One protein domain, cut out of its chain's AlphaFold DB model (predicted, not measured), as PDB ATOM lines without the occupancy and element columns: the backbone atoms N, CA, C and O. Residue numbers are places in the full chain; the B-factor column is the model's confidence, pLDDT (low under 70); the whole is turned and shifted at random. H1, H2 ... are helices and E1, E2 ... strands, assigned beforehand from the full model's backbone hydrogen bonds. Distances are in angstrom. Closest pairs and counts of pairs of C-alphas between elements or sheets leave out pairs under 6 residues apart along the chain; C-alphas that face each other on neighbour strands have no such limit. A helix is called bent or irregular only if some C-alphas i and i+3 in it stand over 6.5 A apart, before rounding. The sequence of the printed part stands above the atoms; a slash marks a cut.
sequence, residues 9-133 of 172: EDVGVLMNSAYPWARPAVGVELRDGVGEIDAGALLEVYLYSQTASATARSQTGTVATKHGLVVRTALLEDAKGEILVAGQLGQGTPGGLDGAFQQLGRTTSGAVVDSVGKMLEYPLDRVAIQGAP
ATOM      1  N   GLU A   9     112.773 123.684 160.898       73.25
ATOM      2  CA  GLU A   9     113.534 124.434 159.908       73.25
ATOM      3  C   GLU A   9     113.272 125.952 159.968       73.25
ATOM      4  O   GLU A   9     114.197 126.736 159.747       73.25
ATOM      5  N   ASP A  10     112.076 126.386 160.382       81.38
ATOM      6  CA  ASP A  10     111.699 127.805 160.442       81.38
ATOM      7  C   ASP A  10     112.215 128.519 161.710       81.38
ATOM      8  O   ASP A  10     112.048 129.734 161.880       81.38
ATOM      9  N   VAL A  11     112.914 127.796 162.599       81.44
ATOM     10  CA  VAL A  11     113.529 128.346 163.823       81.44
ATOM     11  C   VAL A  11     114.427 129.547 163.515       81.44
ATOM     12  O   VAL A  11     114.538 130.450 164.344       81.44
ATOM     13  N   GLY A  12     115.024 129.619 162.320       79.75
ATOM     14  CA  GLY A  12     115.833 130.763 161.893       79.75
ATOM     15  C   GLY A  12     115.094 132.107 161.963       79.75
ATOM     16  O   GLY A  12     115.630 133.070 162.516       79.75
ATOM     17  N   VAL A  13     113.847 132.177 161.480       81.88
ATOM     18  CA  VAL A  13     113.031 133.407 161.532       81.88
ATOM     19  C   VAL A  13     112.662 133.759 162.971       81.88
ATOM     20  O   VAL A  13     112.740 134.925 163.379       81.88
ATOM     21  N   LEU A  14     112.330 132.754 163.784       84.38
ATOM     22  CA  LEU A  14     112.017 132.956 165.197       84.38
ATOM     23  C   LEU A  14     113.235 133.474 165.974       84.38
ATOM     24  O   LEU A  14     113.106 134.394 166.781       84.38
ATOM     25  N   MET A  15     114.433 132.960 165.692       81.88
ATOM     26  CA  MET A  15     115.674 133.455 166.291       81.88
ATOM     27  C   MET A  15     115.993 134.887 165.856       81.88
ATOM     28  O   MET A  15     116.359 135.706 166.698       81.88
ATOM     29  N   ASN A  16     115.810 135.229 164.578       84.19
ATOM     30  CA  ASN A  16     115.994 136.608 164.110       84.19
ATOM     31  C   ASN A  16     115.051 137.572 164.832       84.19
ATOM     32  O   ASN A  16     115.467 138.667 165.216       84.19
ATOM     33  N   SER A  17     113.809 137.144 165.057       84.19
ATOM     34  CA  SER A  17     112.801 137.889 165.814       84.19
ATOM     35  C   SER A  17     113.198 138.061 167.283       84.19
ATOM     36  O   SER A  17     113.136 139.169 167.808       84.19
ATOM     37  N   ALA A  18     113.648 136.984 167.934       84.75
ATOM     38  CA  ALA A  18     114.021 136.970 169.349       84.75
ATOM     39  C   ALA A  18     115.294 137.777 169.654       84.75
ATOM     40  O   ALA A  18     115.426 138.326 170.748       84.75
ATOM     41  N   TYR A  19     116.220 137.870 168.696       82.69
ATOM     42  CA  TYR A  19     117.492 138.578 168.846       82.69
ATOM     43  C   TYR A  19     117.614 139.735 167.839       82.69
ATOM     44  O   TYR A  19     118.403 139.666 166.888       82.69
ATOM     45  N   PRO A  20     116.868 140.842 168.039       81.50
ATOM     46  CA  PRO A  20     116.881 141.975 167.118       81.50
ATOM     47  C   PRO A  20     118.180 142.787 167.154       81.50
ATOM     48  O   PRO A  20     118.451 143.584 166.255       81.50
ATOM     49  N   TRP A  21     118.998 142.601 168.188       79.00
ATOM     50  CA  TRP A  21     120.223 143.363 168.387       79.00
ATOM     51  C   TRP A  21     121.311 142.959 167.387       79.00
ATOM     52  O   TRP A  21     121.422 141.799 166.979       79.00
ATOM     53  N   ALA A  22     122.116 143.949 166.989       79.56
ATOM     54  CA  ALA A  22     123.200 143.797 166.017       79.56
ATOM     55  C   ALA A  22     122.762 143.236 164.646       79.56
ATOM     56  O   ALA A  22     123.539 142.555 163.976       79.56
ATOM     57  N   ARG A  23     121.522 143.507 164.208       86.94
ATOM     58  CA  ARG A  23     121.130 143.261 162.813       86.94
ATOM     59  C   ARG A  23     121.978 144.134 161.875       86.94
ATOM     60  O   ARG A  23     122.160 145.315 162.178       86.94
ATOM     61  N   PRO A  24     122.484 143.592 160.753       89.50
ATOM     62  CA  PRO A  24     123.092 144.413 159.717       89.50
ATOM     63  C   PRO A  24     122.075 145.441 159.207       89.50
ATOM     64  O   PRO A  24     120.878 145.161 159.147       89.50
ATOM     65  N   ALA A  25     122.557 146.634 158.871       92.06
ATOM     66  CA  ALA A  25     121.754 147.665 158.226       92.06
ATOM     67  C   ALA A  25     121.881 147.534 156.705       92.06
ATOM     68  O   ALA A  25     122.983 147.320 156.193       92.06
ATOM     69  N   VAL A  26     120.754 147.665 156.011       93.25
ATOM     70  CA  VAL A  26     120.663 147.654 154.551       93.25
ATOM     71  C   VAL A  26     119.894 148.897 154.107       93.25
ATOM     72  O   VAL A  26     118.760 149.142 154.531       93.25
ATOM     73  N   GLY A  27     120.516 149.707 153.258       94.88
ATOM     74  CA  GLY A  27     119.847 150.807 152.573       94.88
ATOM     75  C   GLY A  27     119.173 150.296 151.306       94.88
ATOM     76  O   GLY A  27     119.834 149.689 150.471       94.88
ATOM     77  N   VAL A  28     117.879 150.552 151.142       95.19
ATOM     78  CA  VAL A  28     117.163 150.278 149.889       95.19
ATOM     79  C   VAL A  28     117.065 151.586 149.118       95.19
ATOM     80  O   VAL A  28     116.254 152.445 149.462       95.19
ATOM     81  N   GLU A  29     117.929 151.772 148.122       95.88
ATOM     82  CA  GLU A  29     117.909 152.945 147.251       95.88
ATOM     83  C   GLU A  29     116.679 152.888 146.339       95.88
ATOM     84  O   GLU A  29     116.518 151.978 145.520       95.88
ATOM     85  N   LEU A  30     115.826 153.896 146.483       95.75
ATOM     86  CA  LEU A  30     114.692 154.185 145.625       95.75
ATOM     87  C   LEU A  30     115.063 155.349 144.703       95.75
ATOM     88  O   LEU A  30     115.625 156.356 145.143       95.75
ATOM     89  N   ARG A  31     114.718 155.210 143.423       95.38
ATOM     90  CA  ARG A  31     114.931 156.223 142.384       95.38
ATOM     91  C   ARG A  31     113.596 156.624 141.781       95.38
ATOM     92  O   ARG A  31     112.663 155.821 141.771       95.38
ATOM     93  N   ASP A  32     113.513 157.845 141.267       95.75
ATOM     94  CA  ASP A  32     112.303 158.300 140.584       95.75
ATOM     95  C   ASP A  32     111.944 157.373 139.418       95.75
ATOM     96  O   ASP A  32     112.806 156.893 138.679       95.75
ATOM     97  N   GLY A  33     110.651 157.086 139.293       93.94
ATOM     98  CA  GLY A  33     110.113 156.140 138.322       93.94
ATOM     99  C   GLY A  33     110.243 154.664 138.713       93.94
ATOM    100  O   GLY A  33     109.876 153.812 137.905       93.94
ATOM    101  N   VAL A  34     110.722 154.330 139.920       93.75
ATOM    102  CA  VAL A  34     110.700 152.945 140.425       93.75
ATOM    103  C   VAL A  34     109.263 152.409 140.471       93.75
ATOM    104  O   VAL A  34     108.326 153.146 140.789       93.75
ATOM    105  N   GLY A  35     109.071 151.130 140.146       92.88
ATOM    106  CA  GLY A  35     107.786 150.463 140.347       92.88
ATOM    107  C   GLY A  35     107.430 150.387 141.834       92.88
ATOM    108  O   GLY A  35     108.301 150.239 142.686       92.88
ATOM    109  N   GLU A  36     106.149 150.467 142.173       93.62
ATOM    110  CA  GLU A  36     105.673 150.437 143.562       93.62
ATOM    111  C   GLU A  36     106.000 149.095 144.227       93.62
ATOM    112  O   GLU A  36     106.441 149.060 145.374       93.62
ATOM    113  N   ILE A  37     105.846 147.996 143.480       92.75
ATOM    114  CA  ILE A  37     106.191 146.646 143.942       92.75
ATOM    115  C   ILE A  37     107.705 146.525 144.128       92.75
ATOM    116  O   ILE A  37     108.163 146.029 145.152       92.75
ATOM    117  N   ASP A  38     108.495 147.030 143.177       92.75
ATOM    118  CA  ASP A  38     109.958 147.036 143.274       92.75
ATOM    119  C   ASP A  38     110.451 147.816 144.495       92.75
ATOM    120  O   ASP A  38     111.374 147.377 145.184       92.75
ATOM    121  N   ALA A  39     109.823 148.961 144.774       93.19
ATOM    122  CA  ALA A  39     110.153 149.807 145.912       93.19
ATOM    123  C   ALA A  39     109.852 149.124 147.254       93.19
ATOM    124  O   ALA A  39     110.607 149.296 148.213       93.19
ATOM    125  N   GLY A  40     108.763 148.353 147.322       94.12
ATOM    126  CA  GLY A  40     108.338 147.642 148.528       94.12
ATOM    127  C   GLY A  40     109.041 146.304 148.758       94.12
ATOM    128  O   GLY A  40     109.297 145.947 149.905       94.12
ATOM    129  N   ALA A  41     109.410 145.583 147.698       94.25
ATOM    130  CA  ALA A  41     109.777 144.169 147.781       94.25
ATOM    131  C   ALA A  41     110.936 143.868 148.745       94.25
ATOM    132  O   ALA A  41     110.828 142.985 149.592       94.25
ATOM    133  N   LEU A  42     112.044 144.614 148.660       92.56
ATOM    134  CA  LEU A  42     113.171 144.422 149.583       92.56
ATOM    135  C   LEU A  42     112.799 144.744 151.027       92.56
ATOM    136  O   LEU A  42     113.221 144.043 151.946       92.56
ATOM    137  N   LEU A  43     112.035 145.818 151.228       95.31
ATOM    138  CA  LEU A  43     111.620 146.252 152.556       95.31
ATOM    139  C   LEU A  43     110.724 145.193 153.195       95.31
ATOM    140  O   LEU A  43     110.928 144.853 154.356       95.31
ATOM    141  N   GLU A  44     109.791 144.636 152.429       95.38
ATOM    142  CA  GLU A  44     108.877 143.586 152.866       95.38
ATOM    143  C   GLU A  44     109.616 142.283 153.192       95.38
ATOM    144  O   GLU A  44     109.499 141.759 154.299       95.38
ATOM    145  N   VAL A  45     110.481 141.803 152.297       94.06
ATOM    146  CA  VAL A  45     111.266 140.580 152.529       94.06
ATOM    147  C   VAL A  45     112.171 140.714 153.762       94.06
ATOM    148  O   VAL A  45     112.287 139.779 154.564       94.06
ATOM    149  N   TYR A  46     112.791 141.877 153.984       93.44
ATOM    150  CA  TYR A  46     113.574 142.112 155.201       93.44
ATOM    151  C   TYR A  46     112.713 142.322 156.450       93.44
ATOM    152  O   TYR A  46     113.131 141.904 157.533       93.44
ATOM    153  N   LEU A  47     111.514 142.892 156.318       93.69
ATOM    154  CA  LEU A  47     110.553 143.025 157.414       93.69
ATOM    155  C   LEU A  47     110.120 141.652 157.937       93.69
ATOM    156  O   LEU A  47     110.127 141.441 159.147       93.69
ATOM    157  N   TYR A  48     109.809 140.714 157.042       93.12
ATOM    158  CA  TYR A  48     109.398 139.359 157.413       93.12
ATOM    159  C   TYR A  48     110.575 138.487 157.863       93.12
ATOM    160  O   TYR A  48     110.497 137.825 158.899       93.12
ATOM    161  N   SER A  49     111.700 138.515 157.141       91.56
ATOM    162  CA  SER A  49     112.868 137.687 157.488       91.56
ATOM    163  C   SER A  49     113.572 138.145 158.764       91.56
ATOM    164  O   SER A  49     114.218 137.341 159.447       91.56
ATOM    165  N   GLN A  50     113.498 139.448 159.052       91.12
ATOM    166  CA  GLN A  50     114.167 140.117 160.166       91.12
ATOM    167  C   GLN A  50     115.684 139.870 160.229       91.12
ATOM    168  O   GLN A  50     116.317 140.026 161.275       91.12
ATOM    169  N   THR A  51     116.286 139.496 159.100       90.00
ATOM    170  CA  THR A  51     117.722 139.203 158.987       90.00
ATOM    171  C   THR A  51     118.565 140.477 159.021       90.00
ATOM    172  O   THR A  51     119.656 140.474 159.596       90.00
ATOM    173  N   ALA A  52     118.025 141.574 158.487       91.69
ATOM    174  CA  ALA A  52     118.616 142.905 158.440       91.69
ATOM    175  C   ALA A  52     117.579 143.982 158.799       91.69
ATOM    176  O   ALA A  52     116.372 143.754 158.737       91.69
ATOM    177  N   SER A  53     118.049 145.171 159.177       92.31
ATOM    178  CA  SER A  53     117.218 146.373 159.238       92.31
ATOM    179  C   SER A  53     117.278 147.072 157.883       92.31
ATOM    180  O   SER A  53     118.330 147.584 157.507       92.31
ATOM    181  N   ALA A  54     116.161 147.069 157.154       94.38
ATOM    182  CA  ALA A  54     116.051 147.719 155.855       94.38
ATOM    183  C   ALA A  54     115.418 149.112 155.991       94.38
ATOM    184  O   ALA A  54     114.464 149.304 156.743       94.38
ATOM    185  N   THR A  55     115.949 150.106 155.281       96.06
ATOM    186  CA  THR A  55     115.398 151.472 155.263       96.06
ATOM    187  C   THR A  55     115.338 151.992 153.837       96.06
ATOM    188  O   THR A  55     116.340 151.922 153.128       96.06
ATOM    189  N   ALA A  56     114.197 152.556 153.438       96.50
ATOM    190  CA  ALA A  56     114.045 153.234 152.154       96.50
ATOM    191  C   ALA A  56     114.892 154.515 152.111       96.50
ATOM    192  O   ALA A  56     114.818 155.353 153.019       96.50
ATOM    193  N   ARG A  57     115.694 154.672 151.056       97.25
ATOM    194  CA  ARG A  57     116.659 155.763 150.890       97.25
ATOM    195  C   ARG A  57     116.529 156.402 149.514       97.25
ATOM    196  O   ARG A  57     116.311 155.694 148.542       97.25
ATOM    197  N   SER A  58     116.703 157.714 149.406       97.25
ATOM    198  CA  SER A  58     116.878 158.385 148.110       97.25
ATOM    199  C   SER A  58     117.790 159.601 148.235       97.25
ATOM    200  O   SER A  58     118.118 160.029 149.341       97.25
ATOM    201  N   GLN A  59     118.222 160.158 147.105       96.50
ATOM    202  CA  GLN A  59     119.111 161.325 147.095       96.50
ATOM    203  C   GLN A  59     118.450 162.585 147.672       96.50
ATOM    204  O   GLN A  59     119.137 163.441 148.214       96.50
ATOM    205  N   THR A  60     117.125 162.697 147.566       95.81
ATOM    206  CA  THR A  60     116.372 163.922 147.883       95.81
ATOM    207  C   THR A  60     115.463 163.786 149.108       95.81
ATOM    208  O   THR A  60     114.867 164.769 149.536       95.81
ATOM    209  N   GLY A  61     115.332 162.585 149.687       96.31
ATOM    210  CA  GLY A  61     114.447 162.317 150.832       96.31
ATOM    211  C   GLY A  61     112.979 162.077 150.451       96.31
ATOM    212  O   GLY A  61     112.133 161.819 151.312       96.31
ATOM    213  N   THR A  62     112.666 162.124 149.158       97.00
ATOM    214  CA  THR A  62     111.385 161.713 148.578       97.00
ATOM    215  C   THR A  62     111.617 161.031 147.234       97.00
ATOM    216  O   THR A  62     112.657 161.243 146.616       97.00
ATOM    217  N   VAL A  63     110.672 160.211 146.780       97.25
ATOM    218  CA  VAL A  63     110.688 159.579 145.450       97.25
ATOM    219  C   VAL A  63     109.278 159.553 144.884       97.25
ATOM    220  O   VAL A  63     108.341 159.223 145.614       97.25
ATOM    221  N   ALA A  64     109.132 159.856 143.596       97.69
ATOM    222  CA  ALA A  64     107.908 159.596 142.845       97.69
ATOM    223  C   ALA A  64     108.017 158.244 142.124       97.69
ATOM    224  O   ALA A  64     108.918 158.032 141.311       97.69
ATOM    225  N   THR A  65     107.113 157.315 142.417       96.00
ATOM    226  CA  THR A  65     107.055 156.016 141.737       96.00
ATOM    227  C   THR A  65     106.487 156.155 140.327       96.00
ATOM    228  O   THR A  65     105.910 157.180 139.953       96.00
ATOM    229  N   LYS A  66     106.613 155.087 139.535       95.19
ATOM    230  CA  LYS A  66     106.134 155.015 138.151       95.19
ATOM    231  C   LYS A  66     104.674 155.442 137.976       95.19
ATOM    232  O   LYS A  66     104.361 156.094 136.982       95.19
ATOM    233  N   HIS A  67     103.791 155.089 138.909       97.19
ATOM    234  CA  HIS A  67     102.362 155.396 138.833       97.19
ATOM    235  C   HIS A  67     101.944 156.542 139.770       97.19
ATOM    236  O   HIS A  67     100.761 156.699 140.068       97.19
ATOM    237  N   GLY A  68     102.895 157.382 140.197       95.44
ATOM    238  CA  GLY A  68     102.612 158.657 140.862       95.44
ATOM    239  C   GLY A  68     102.459 158.595 142.383       95.44
ATOM    240  O   GLY A  68     102.045 159.589 142.981       95.44
ATOM    241  N   LEU A  69     102.807 157.479 143.032       96.56
ATOM    242  CA  LEU A  69     102.912 157.437 144.491       96.56
ATOM    243  C   LEU A  69     104.157 158.220 144.922       96.56
ATOM    244  O   LEU A  69     105.257 157.974 144.434       96.56
ATOM    245  N   VAL A  70     104.002 159.148 145.867       97.06
ATOM    246  CA  VAL A  70     105.136 159.877 146.449       97.06
ATOM    247  C   VAL A  70     105.479 159.266 147.799       97.06
ATOM    248  O   VAL A  70     104.665 159.269 148.723       97.06
ATOM    249  N   VAL A  71     106.697 158.747 147.918       96.06
ATOM    250  CA  VAL A  71     107.192 158.072 149.119       96.06
ATOM    251  C   VAL A  71     108.253 158.936 149.778       96.06
ATOM    252  O   VAL A  71     109.189 159.396 149.128       96.06
ATOM    253  N   ARG A  72     108.132 159.133 151.093       97.38
ATOM    254  CA  ARG A  72     109.185 159.759 151.893       97.38
ATOM    255  C   ARG A  72     110.259 158.731 152.232       97.38
ATOM    256  O   ARG A  72     109.950 157.632 152.685       97.38
ATOM    257  N   THR A  73     111.512 159.115 152.068       97.19
ATOM    258  CA  THR A  73     112.684 158.276 152.316       97.19
ATOM    259  C   THR A  73     113.647 158.995 153.256       97.19
ATOM    260  O   THR A  73     113.548 160.201 153.492       97.19
ATOM    261  N   ALA A  74     114.585 158.251 153.835       96.81
ATOM    262  CA  ALA A  74     115.749 158.878 154.446       96.81
ATOM    263  C   ALA A  74     116.789 159.221 153.361       96.81
ATOM    264  O   ALA A  74     116.764 158.655 152.267       96.81
ATOM    265  N   LEU A  75     117.716 160.133 153.649       96.62
ATOM    266  CA  LEU A  75     118.726 160.528 152.669       96.62
ATOM    267  C   LEU A  75     119.739 159.400 152.436       96.62
ATOM    268  O   LEU A  75     120.099 158.666 153.366       96.62
ATOM    269  N   LEU A  76     120.157 159.241 151.179       95.06
ATOM    270  CA  LEU A  76     121.105 158.211 150.751       95.06
ATOM    271  C   LEU A  76     122.515 158.460 151.297       95.06
ATOM    272  O   LEU A  76     123.216 157.505 151.604       95.06
ATOM    273  N   GLU A  77     122.910 159.720 151.472       93.88
ATOM    274  CA  GLU A  77     124.206 160.086 152.065       93.88
ATOM    275  C   GLU A  77     124.373 159.580 153.509       93.88
ATOM    276  O   GLU A  77     125.480 159.253 153.928       93.88
ATOM    277  N   ASP A  78     123.263 159.412 154.233       91.69
ATOM    278  CA  ASP A  78     123.229 158.864 155.593       91.69
ATOM    279  C   ASP A  78     123.185 157.325 155.625       91.69
ATOM    280  O   ASP A  78     122.991 156.720 156.691       91.69
ATOM    281  N   ALA A  79     123.258 156.663 154.467       87.62
ATOM    282  CA  ALA A  79     123.161 155.215 154.393       87.62
ATOM    283  C   ALA A  79     124.333 154.549 155.129       87.62
ATOM    284  O   ALA A  79     125.497 154.925 155.007       87.62
ATOM    285  N   LYS A  80     124.002 153.513 155.898       86.88
ATOM    286  CA  LYS A  80     124.969 152.670 156.598       86.88
ATOM    287  C   LYS A  80     124.823 151.244 156.091       86.88
ATOM    288  O   LYS A  80     123.702 150.753 155.994       86.88
ATOM    289  N   GLY A  81     125.952 150.581 155.863       87.25
ATOM    290  CA  GLY A  81     125.980 149.197 155.400       87.25
ATOM    291  C   GLY A  81     125.834 149.073 153.886       87.25
ATOM    292  O   GLY A  81     126.234 149.962 153.138       87.25
ATOM    293  N   GLU A  82     125.310 147.932 153.448       91.31
ATOM    294  CA  GLU A  82     125.117 147.628 152.032       91.31
ATOM    295  C   GLU A  82     123.949 148.442 151.464       91.31
ATOM    296  O   GLU A  82     122.915 148.603 152.118       91.31
ATOM    297  N   ILE A  83     124.116 148.950 150.243       93.19
ATOM    298  CA  ILE A  83     123.070 149.665 149.514       93.19
ATOM    299  C   ILE A  83     122.590 148.772 148.376       93.19
ATOM    300  O   ILE A  83     123.375 148.354 147.526       93.19
ATOM    301  N   LEU A  84     121.290 148.507 148.363       92.38
ATOM    302  CA  LEU A  84     120.604 147.727 147.348       92.38
ATOM    303  C   LEU A  84     119.680 148.637 146.553       92.38
ATOM    304  O   LEU A  84     118.874 149.357 147.134       92.38
ATOM    305  N   VAL A  85     119.767 148.583 145.229       92.50
ATOM    306  CA  VAL A  85     118.914 149.396 144.358       92.50
ATOM    307  C   VAL A  85     117.630 148.632 144.054       92.50
ATOM    308  O   VAL A  85     117.671 147.525 143.509       92.50
ATOM    309  N   ALA A  86     116.485 149.220 144.397       90.56
ATOM    310  CA  ALA A  86     115.184 148.632 144.107       90.56
ATOM    311  C   ALA A  86     115.001 148.404 142.595       90.56
ATOM    312  O   ALA A  86     115.367 149.245 141.773       90.56
ATOM    313  N   GLY A  87     114.456 147.242 142.227       85.06
ATOM    314  CA  GLY A  87     114.231 146.857 140.829       85.06
ATOM    315  C   GLY A  87     115.491 146.489 140.026       85.06
ATOM    316  O   GLY A  87     115.370 146.142 138.856       85.06
ATOM    317  N   GLN A  88     116.692 146.530 140.621       84.56
ATOM    318  CA  GLN A  88     117.963 146.168 139.959       84.56
ATOM    319  C   GLN A  88     118.682 145.008 140.667       84.56
ATOM    320  O   GLN A  88     119.909 144.965 140.768       84.56
ATOM    321  N   LEU A  89     117.912 144.061 141.198       73.19
ATOM    322  CA  LEU A  89     118.422 142.985 142.041       73.19
ATOM    323  C   LEU A  89     118.660 141.726 141.206       73.19
ATOM    324  O   LEU A  89     117.742 140.959 140.941       73.19
ATOM    325  N   GLY A  90     119.921 141.509 140.825       57.38
ATOM    326  CA  GLY A  90     120.371 140.295 140.138       57.38
ATOM    327  C   GLY A  90     120.558 140.452 138.627       57.38
ATOM    328  O   GLY A  90     119.933 141.280 137.972       57.38
ATOM    329  N   GLN A  91     121.465 139.649 138.063       54.62
ATOM    330  CA  GLN A  91     121.619 139.546 136.615       54.62
ATOM    331  C   GLN A  91     120.500 138.667 136.050       54.62
ATOM    332  O   GLN A  91     120.495 137.461 136.282       54.62
ATOM    333  N   GLY A  92     119.569 139.272 135.309       56.25
ATOM    334  CA  GLY A  92     118.562 138.552 134.523       56.25
ATOM    335  C   GLY A  92     117.273 138.160 135.254       56.25
ATOM    336  O   GLY A  92     116.411 137.552 134.627       56.25
ATOM    337  N   THR A  93     117.107 138.517 136.530       57.97
ATOM    338  CA  THR A  93     115.856 138.291 137.274       57.97
ATOM    339  C   THR A  93     114.949 139.522 137.148       57.97
ATOM    340  O   THR A  93     115.451 140.643 137.278       57.97
ATOM    341  N   PRO A  94     113.633 139.362 136.909       60.97
ATOM    342  CA  PRO A  94     112.685 140.461 137.033       60.97
ATOM    343  C   PRO A  94     112.800 141.112 138.419       60.97
ATOM    344  O   PRO A  94     113.063 140.432 139.413       60.97
ATOM    345  N   GLY A  95     112.629 142.434 138.477       76.94
ATOM    346  CA  GLY A  95     112.569 143.172 139.736       76.94
ATOM    347  C   GLY A  95     111.472 142.659 140.685       76.94
ATOM    348  O   GLY A  95     110.721 141.729 140.390       76.94
ATOM    349  N   GLY A  96     111.376 143.273 141.857       87.81
ATOM    350  CA  GLY A  96     110.349 142.953 142.838       87.81
ATOM    351  C   GLY A  96     110.757 141.812 143.761       87.81
ATOM    352  O   GLY A  96     111.910 141.720 144.193       87.81
ATOM    353  N   LEU A  97     109.786 140.971 144.120       90.62
ATOM    354  CA  LEU A  97     109.965 139.946 145.149       90.62
ATOM    355  C   LEU A  97     110.963 138.858 144.733       90.62
ATOM    356  O   LEU A  97     111.747 138.436 145.577       90.62
ATOM    357  N   ASP A  98     111.032 138.468 143.454       90.31
ATOM    358  CA  ASP A  98     112.011 137.471 142.982       90.31
ATOM    359  C   ASP A  98     113.455 137.930 143.234       90.31
ATOM    360  O   ASP A  98     114.258 137.204 143.828       90.31
ATOM    361  N   GLY A  99     113.774 139.170 142.850       89.56
ATOM    362  CA  GLY A  99     115.077 139.777 143.116       89.56
ATOM    363  C   GLY A  99     115.362 139.942 144.615       89.56
ATOM    364  O   GLY A  99     116.485 139.696 145.065       89.56
ATOM    365  N   ALA A 100     114.348 140.299 145.411       91.81
ATOM    366  CA  ALA A 100     114.477 140.425 146.862       91.81
ATOM    367  C   ALA A 100     114.748 139.074 147.551       91.81
ATOM    368  O   ALA A 100     115.645 138.984 148.390       91.81
ATOM    369  N   PHE A 101     114.048 138.005 147.161       92.19
ATOM    370  CA  PHE A 101     114.283 136.650 147.664       92.19
ATOM    371  C   PHE A 101     115.631 136.088 147.214       92.19
ATOM    372  O   PHE A 101     116.324 135.448 148.007       92.19
ATOM    373  N   GLN A 102     116.052 136.370 145.979       90.19
ATOM    374  CA  GLN A 102     117.381 135.994 145.504       90.19
ATOM    375  C   GLN A 102     118.478 136.665 146.341       90.19
ATOM    376  O   GLN A 102     119.445 136.012 146.742       90.19
ATOM    377  N   GLN A 103     118.322 137.956 146.648       89.81
ATOM    378  CA  GLN A 103     119.253 138.682 147.510       89.81
ATOM    379  C   GLN A 103     119.220 138.172 148.957       89.81
ATOM    380  O   GLN A 103     120.274 138.013 149.580       89.81
ATOM    381  N   LEU A 104     118.037 137.856 149.488       90.50
ATOM    382  CA  LEU A 104     117.906 137.235 150.802       90.50
ATOM    383  C   LEU A 104     118.665 135.901 150.840       90.50
ATOM    384  O   LEU A 104     119.488 135.703 151.728       90.50
ATOM    385  N   GLY A 105     118.494 135.034 149.838       89.50
ATOM    386  CA  GLY A 105     119.207 133.756 149.737       89.50
ATOM    387  C   GLY A 105     120.728 133.890 149.786       89.50
ATOM    388  O   GLY A 105     121.389 133.142 150.502       89.50
ATOM    389  N   ARG A 106     121.289 134.913 149.130       88.00
ATOM    390  CA  ARG A 106     122.738 135.191 149.174       88.00
ATOM    391  C   ARG A 106     123.250 135.557 150.566       88.00
ATOM    392  O   ARG A 106     124.440 135.399 150.837       88.00
ATOM    393  N   THR A 107     122.377 136.064 151.432       86.56
ATOM    394  CA  THR A 107     122.746 136.638 152.734       86.56
ATOM    395  C   THR A 107     122.281 135.806 153.931       86.56
ATOM    396  O   THR A 107     122.837 135.961 155.018       86.56
ATOM    397  N   THR A 108     121.331 134.883 153.752       86.88
ATOM    398  CA  THR A 108     120.805 134.013 154.814       86.88
ATOM    399  C   THR A 108     120.647 132.544 154.391       86.88
ATOM    400  O   THR A 108     120.951 132.147 153.270       86.88
ATOM    401  N   SER A 109     120.206 131.691 155.317       85.31
ATOM    402  CA  SER A 109     119.952 130.277 155.035       85.31
ATOM    403  C   SER A 109     118.705 130.065 154.170       85.31
ATOM    404  O   SER A 109     117.722 130.798 154.278       85.31
ATOM    405  N   GLY A 110     118.707 128.996 153.365       85.50
ATOM    406  CA  GLY A 110     117.546 128.612 152.553       85.50
ATOM    407  C   GLY A 110     116.280 128.355 153.379       85.50
ATOM    408  O   GLY A 110     115.194 128.676 152.924       85.50
ATOM    409  N   ALA A 111     116.418 127.881 154.622       86.12
ATOM    410  CA  ALA A 111     115.279 127.690 155.518       86.12
ATOM    411  C   ALA A 111     114.580 129.013 155.875       86.12
ATOM    412  O   ALA A 111     113.363 129.080 155.844       86.12
ATOM    413  N   VAL A 112     115.335 130.093 156.130       88.75
ATOM    414  CA  VAL A 112     114.744 131.424 156.372       88.75
ATOM    415  C   VAL A 112     114.061 131.959 155.116       88.75
ATOM    416  O   VAL A 112     113.014 132.592 155.219       88.75
ATOM    417  N   VAL A 113     114.644 131.717 153.938       91.62
ATOM    418  CA  VAL A 113     114.024 132.087 152.658       91.62
ATOM    419  C   VAL A 113     112.685 131.369 152.489       91.62
ATOM    420  O   VAL A 113     111.689 132.028 152.205       91.62
ATOM    421  N   ASP A 114     112.654 130.059 152.744       90.62
ATOM    422  CA  ASP A 114     111.447 129.233 152.681       90.62
ATOM    423  C   ASP A 114     110.376 129.726 153.662       90.62
ATOM    424  O   ASP A 114     109.260 130.027 153.251       90.62
ATOM    425  N   SER A 115     110.731 129.954 154.934       91.31
ATOM    426  CA  SER A 115     109.814 130.510 155.938       91.31
ATOM    427  C   SER A 115     109.177 131.830 155.498       91.31
ATOM    428  O   SER A 115     107.985 132.045 155.701       91.31
ATOM    429  N   VAL A 116     109.966 132.739 154.919       92.75
ATOM    430  CA  VAL A 116     109.476 134.050 154.467       92.75
ATOM    431  C   VAL A 116     108.583 133.894 153.240       92.75
ATOM    432  O   VAL A 116     107.562 134.572 153.160       92.75
ATOM    433  N   GLY A 117     108.911 132.960 152.341       93.00
ATOM    434  CA  GLY A 117     108.019 132.532 151.265       93.00
ATOM    435  C   GLY A 117     106.667 132.075 151.807       93.00
ATOM    436  O   GLY A 117     105.641 132.552 151.331       93.00
ATOM    437  N   LYS A 118     106.658 131.270 152.882       91.31
ATOM    438  CA  LYS A 118     105.421 130.841 153.554       91.31
ATOM    439  C   LYS A 118     104.616 131.990 154.133       91.31
ATOM    440  O   LYS A 118     103.402 132.036 153.967       91.31
ATOM    441  N   MET A 119     105.275 132.934 154.796       91.19
ATOM    442  CA  MET A 119     104.599 134.081 155.410       91.19
ATOM    443  C   MET A 119     104.018 135.060 154.383       91.19
ATOM    444  O   MET A 119     103.025 135.718 154.683       91.19
ATOM    445  N   LEU A 120     104.644 135.166 153.209       91.81
ATOM    446  CA  LEU A 120     104.204 136.025 152.108       91.81
ATOM    447  C   LEU A 120     103.325 135.295 151.082       91.81
ATOM    448  O   LEU A 120     102.953 135.899 150.080       91.81
ATOM    449  N   GLU A 121     103.031 134.008 151.302       90.88
ATOM    450  CA  GLU A 121     102.347 133.133 150.338       90.88
ATOM    451  C   GLU A 121     102.993 133.201 148.936       90.88
ATOM    452  O   GLU A 121     102.332 133.162 147.897       90.88
ATOM    453  N   TYR A 122     104.323 133.334 148.911       89.81
ATOM    454  CA  TYR A 122     105.096 133.573 147.703       89.81
ATOM    455  C   TYR A 122     105.695 132.271 147.159       89.81
ATOM    456  O   TYR A 122     106.445 131.599 147.872       89.81
ATOM    457  N   PRO A 123     105.433 131.910 145.891       88.81
ATOM    458  CA  PRO A 123     105.981 130.696 145.300       88.81
ATOM    459  C   PRO A 123     107.466 130.897 144.948       88.81
ATOM    460  O   PRO A 123     107.834 131.769 144.160       88.81
ATOM    461  N   LEU A 124     108.335 130.103 145.583       87.25
ATOM    462  CA  LEU A 124     109.798 130.210 145.470       87.25
ATOM    463  C   LEU A 124     110.407 129.339 144.361       87.25
ATOM    464  O   LEU A 124     111.601 129.440 144.090       87.25
ATOM    465  N   ASP A 125     109.604 128.512 143.696       85.00
ATOM    466  CA  ASP A 125     110.005 127.630 142.592       85.00
ATOM    467  C   ASP A 125     110.616 128.386 141.400       85.00
ATOM    468  O   ASP A 125     111.448 127.845 140.673       85.00
ATOM    469  N   ARG A 126     110.257 129.663 141.238       79.38
ATOM    470  CA  ARG A 126     110.811 130.563 140.217       79.38
ATOM    471  C   ARG A 126     112.097 131.295 140.618       79.38
ATOM    472  O   ARG A 126     112.703 131.947 139.769       79.38
ATOM    473  N   VAL A 127     112.537 131.208 141.877       80.38
ATOM    474  CA  VAL A 127     113.697 131.960 142.385       80.38
ATOM    475  C   VAL A 127     114.911 131.048 142.536       80.38
ATOM    476  O   VAL A 127     114.915 130.093 143.308       80.38
ATOM    477  N   ALA A 128     116.005 131.380 141.847       74.50
ATOM    478  CA  ALA A 128     117.278 130.688 142.030       74.50
ATOM    479  C   ALA A 128     117.933 131.098 143.364       74.50
ATOM    480  O   ALA A 128     118.639 132.108 143.443       74.50
ATOM    481  N   ILE A 129     117.705 130.307 144.414       73.19
ATOM    482  CA  ILE A 129     118.272 130.528 145.748       73.19
ATOM    483  C   ILE A 129     119.691 129.944 145.794       73.19
ATOM    484  O   ILE A 129     119.887 128.732 145.857       73.19
ATOM    485  N   GLN A 130     120.701 130.812 145.785       73.81
ATOM    486  CA  GLN A 130     122.068 130.430 146.146       73.81
ATOM    487  C   GLN A 130     122.215 130.537 147.662       73.81
ATOM    488  O   GLN A 130     121.877 131.572 148.221       73.81
ATOM    489  N   GLY A 131     122.698 129.487 148.329       67.19
ATOM    490  CA  GLY A 131     122.833 129.487 149.786       67.19
ATOM    491  C   GLY A 131     123.933 130.429 150.284       67.19
ATOM    492  O   GLY A 131     125.045 130.427 149.753       67.19
ATOM    493  N   ALA A 132     123.644 131.197 151.335       69.19
ATOM    494  CA  ALA A 132     124.620 132.083 151.957       69.19
ATOM    495  C   ALA A 132     125.836 131.335 152.536       69.19
ATOM    496  O   ALA A 132     125.698 130.209 153.032       69.19
ATOM    497  N   PRO A 133     127.021 131.978 152.570       68.75
ATOM    498  CA  PRO A 133     128.210 131.412 153.196       68.75
ATOM    499  C   PRO A 133     127.961 131.064 154.670       68.75
ATOM    500  O   PRO A 133     127.326 131.818 155.411       68.75
TER     501      PRO A 133
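This is residues 9 to 133 of the 172 residues of an uncharacterized protein of Cryobacterium sp. TMT1-19 (UniProt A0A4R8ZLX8). What is the main shape? A small parallel sheet of E2, E1 and E5 has helix H2 over one face, running along its strands, with no named helix on the other face. H3 packs on H2, H4 and H1 gather towards one end of the domain, and the small hairpin of E3 and E4 lies at the other end. What makes up this shape? The printed part has 125 residues with four named helices and five named strands, in the order H1 E1 H2 E2 E3 E4 E5 H3 H4, and its class is mixed. It is compact, with a radius of gyration of the C-alphas of 14.1 A, and spans 41 by 32 by 23 A.

How is the sheet paired? The inner strand E1, residues 25 to 29, is parallel to the edge strands E2, residues 53 to 58, at 30 degrees and E5, residues 82 to 85, at 25 degrees. N 28 and O 55 are 2.9 A apart, and N 29 and O 84 are 2.8 A apart, both within hydrogen-bond range. What is on it? H2, residues 36 to 49, is over E2 and E1 at a height over the sheet of 9.2 A, in two layers, helix on one face, and stands at 2 degrees to E2 on the local plane. E1, H2 and E2 form a strand-helix-strand unit, two parallel neighbour strands with a helix between, whose crossover is right-handed. How do the other helices stand? H3, residues 97 to 107, touches H2 at a steep tilt of 39 degrees, the same way, with C-alphas 41 and 97 closest at 5.0 A. H4, residues 110 to 119, touches residues 45 to 49 of H2 alone, with C-alphas 116 and 49 closest at 5.8 A, and forms a helical hairpin with H3, which it only just touches, with 3 pairs of C-alphas within 8 A. H1, residues 9 to 18, touches H4 about perpendicular at 77 degrees, with C-alphas 10 and 115 closest at 5.6 A. Where are the last strands, and what of the helix backbones? E3, residues 62 to 64, and E4, residues 70 to 72, form an antiparallel hairpin, with N 63 and O 71 2.9 A apart, within hydrogen-bond range. Every O i to N i+4 pair is within hydrogen-bond range in H3 and H4, against 4 of 6 in H1 and 8 of 10 in H2.

Where do the elements begin and end? H1 begins at C-alpha 9, (113.534, 124.434, 159.908), and H4 ends at C-alpha 119, (104.599, 134.081, 155.410). Which are longest? From first to last C-alpha, H2 measures 20.2 A and E2 16.4 A. Are the helices even? H1 and H2 are irregular, with C-alphas 9 and 12 7.0 A apart and C-alphas 39 and 42 7.2 A apart.

How large is it? The C-alphas of Glu 9 and Thr 60, the two farthest apart, are 41.4 A apart, and the printed part has no cut. Which stretches are long or uncertain? The link from E5 to H3 is long, with 11 residues, and residues 120 to 133 hold no named element. The model's pLDDT is under 70 at residues 90 to 94 and 131 to 133.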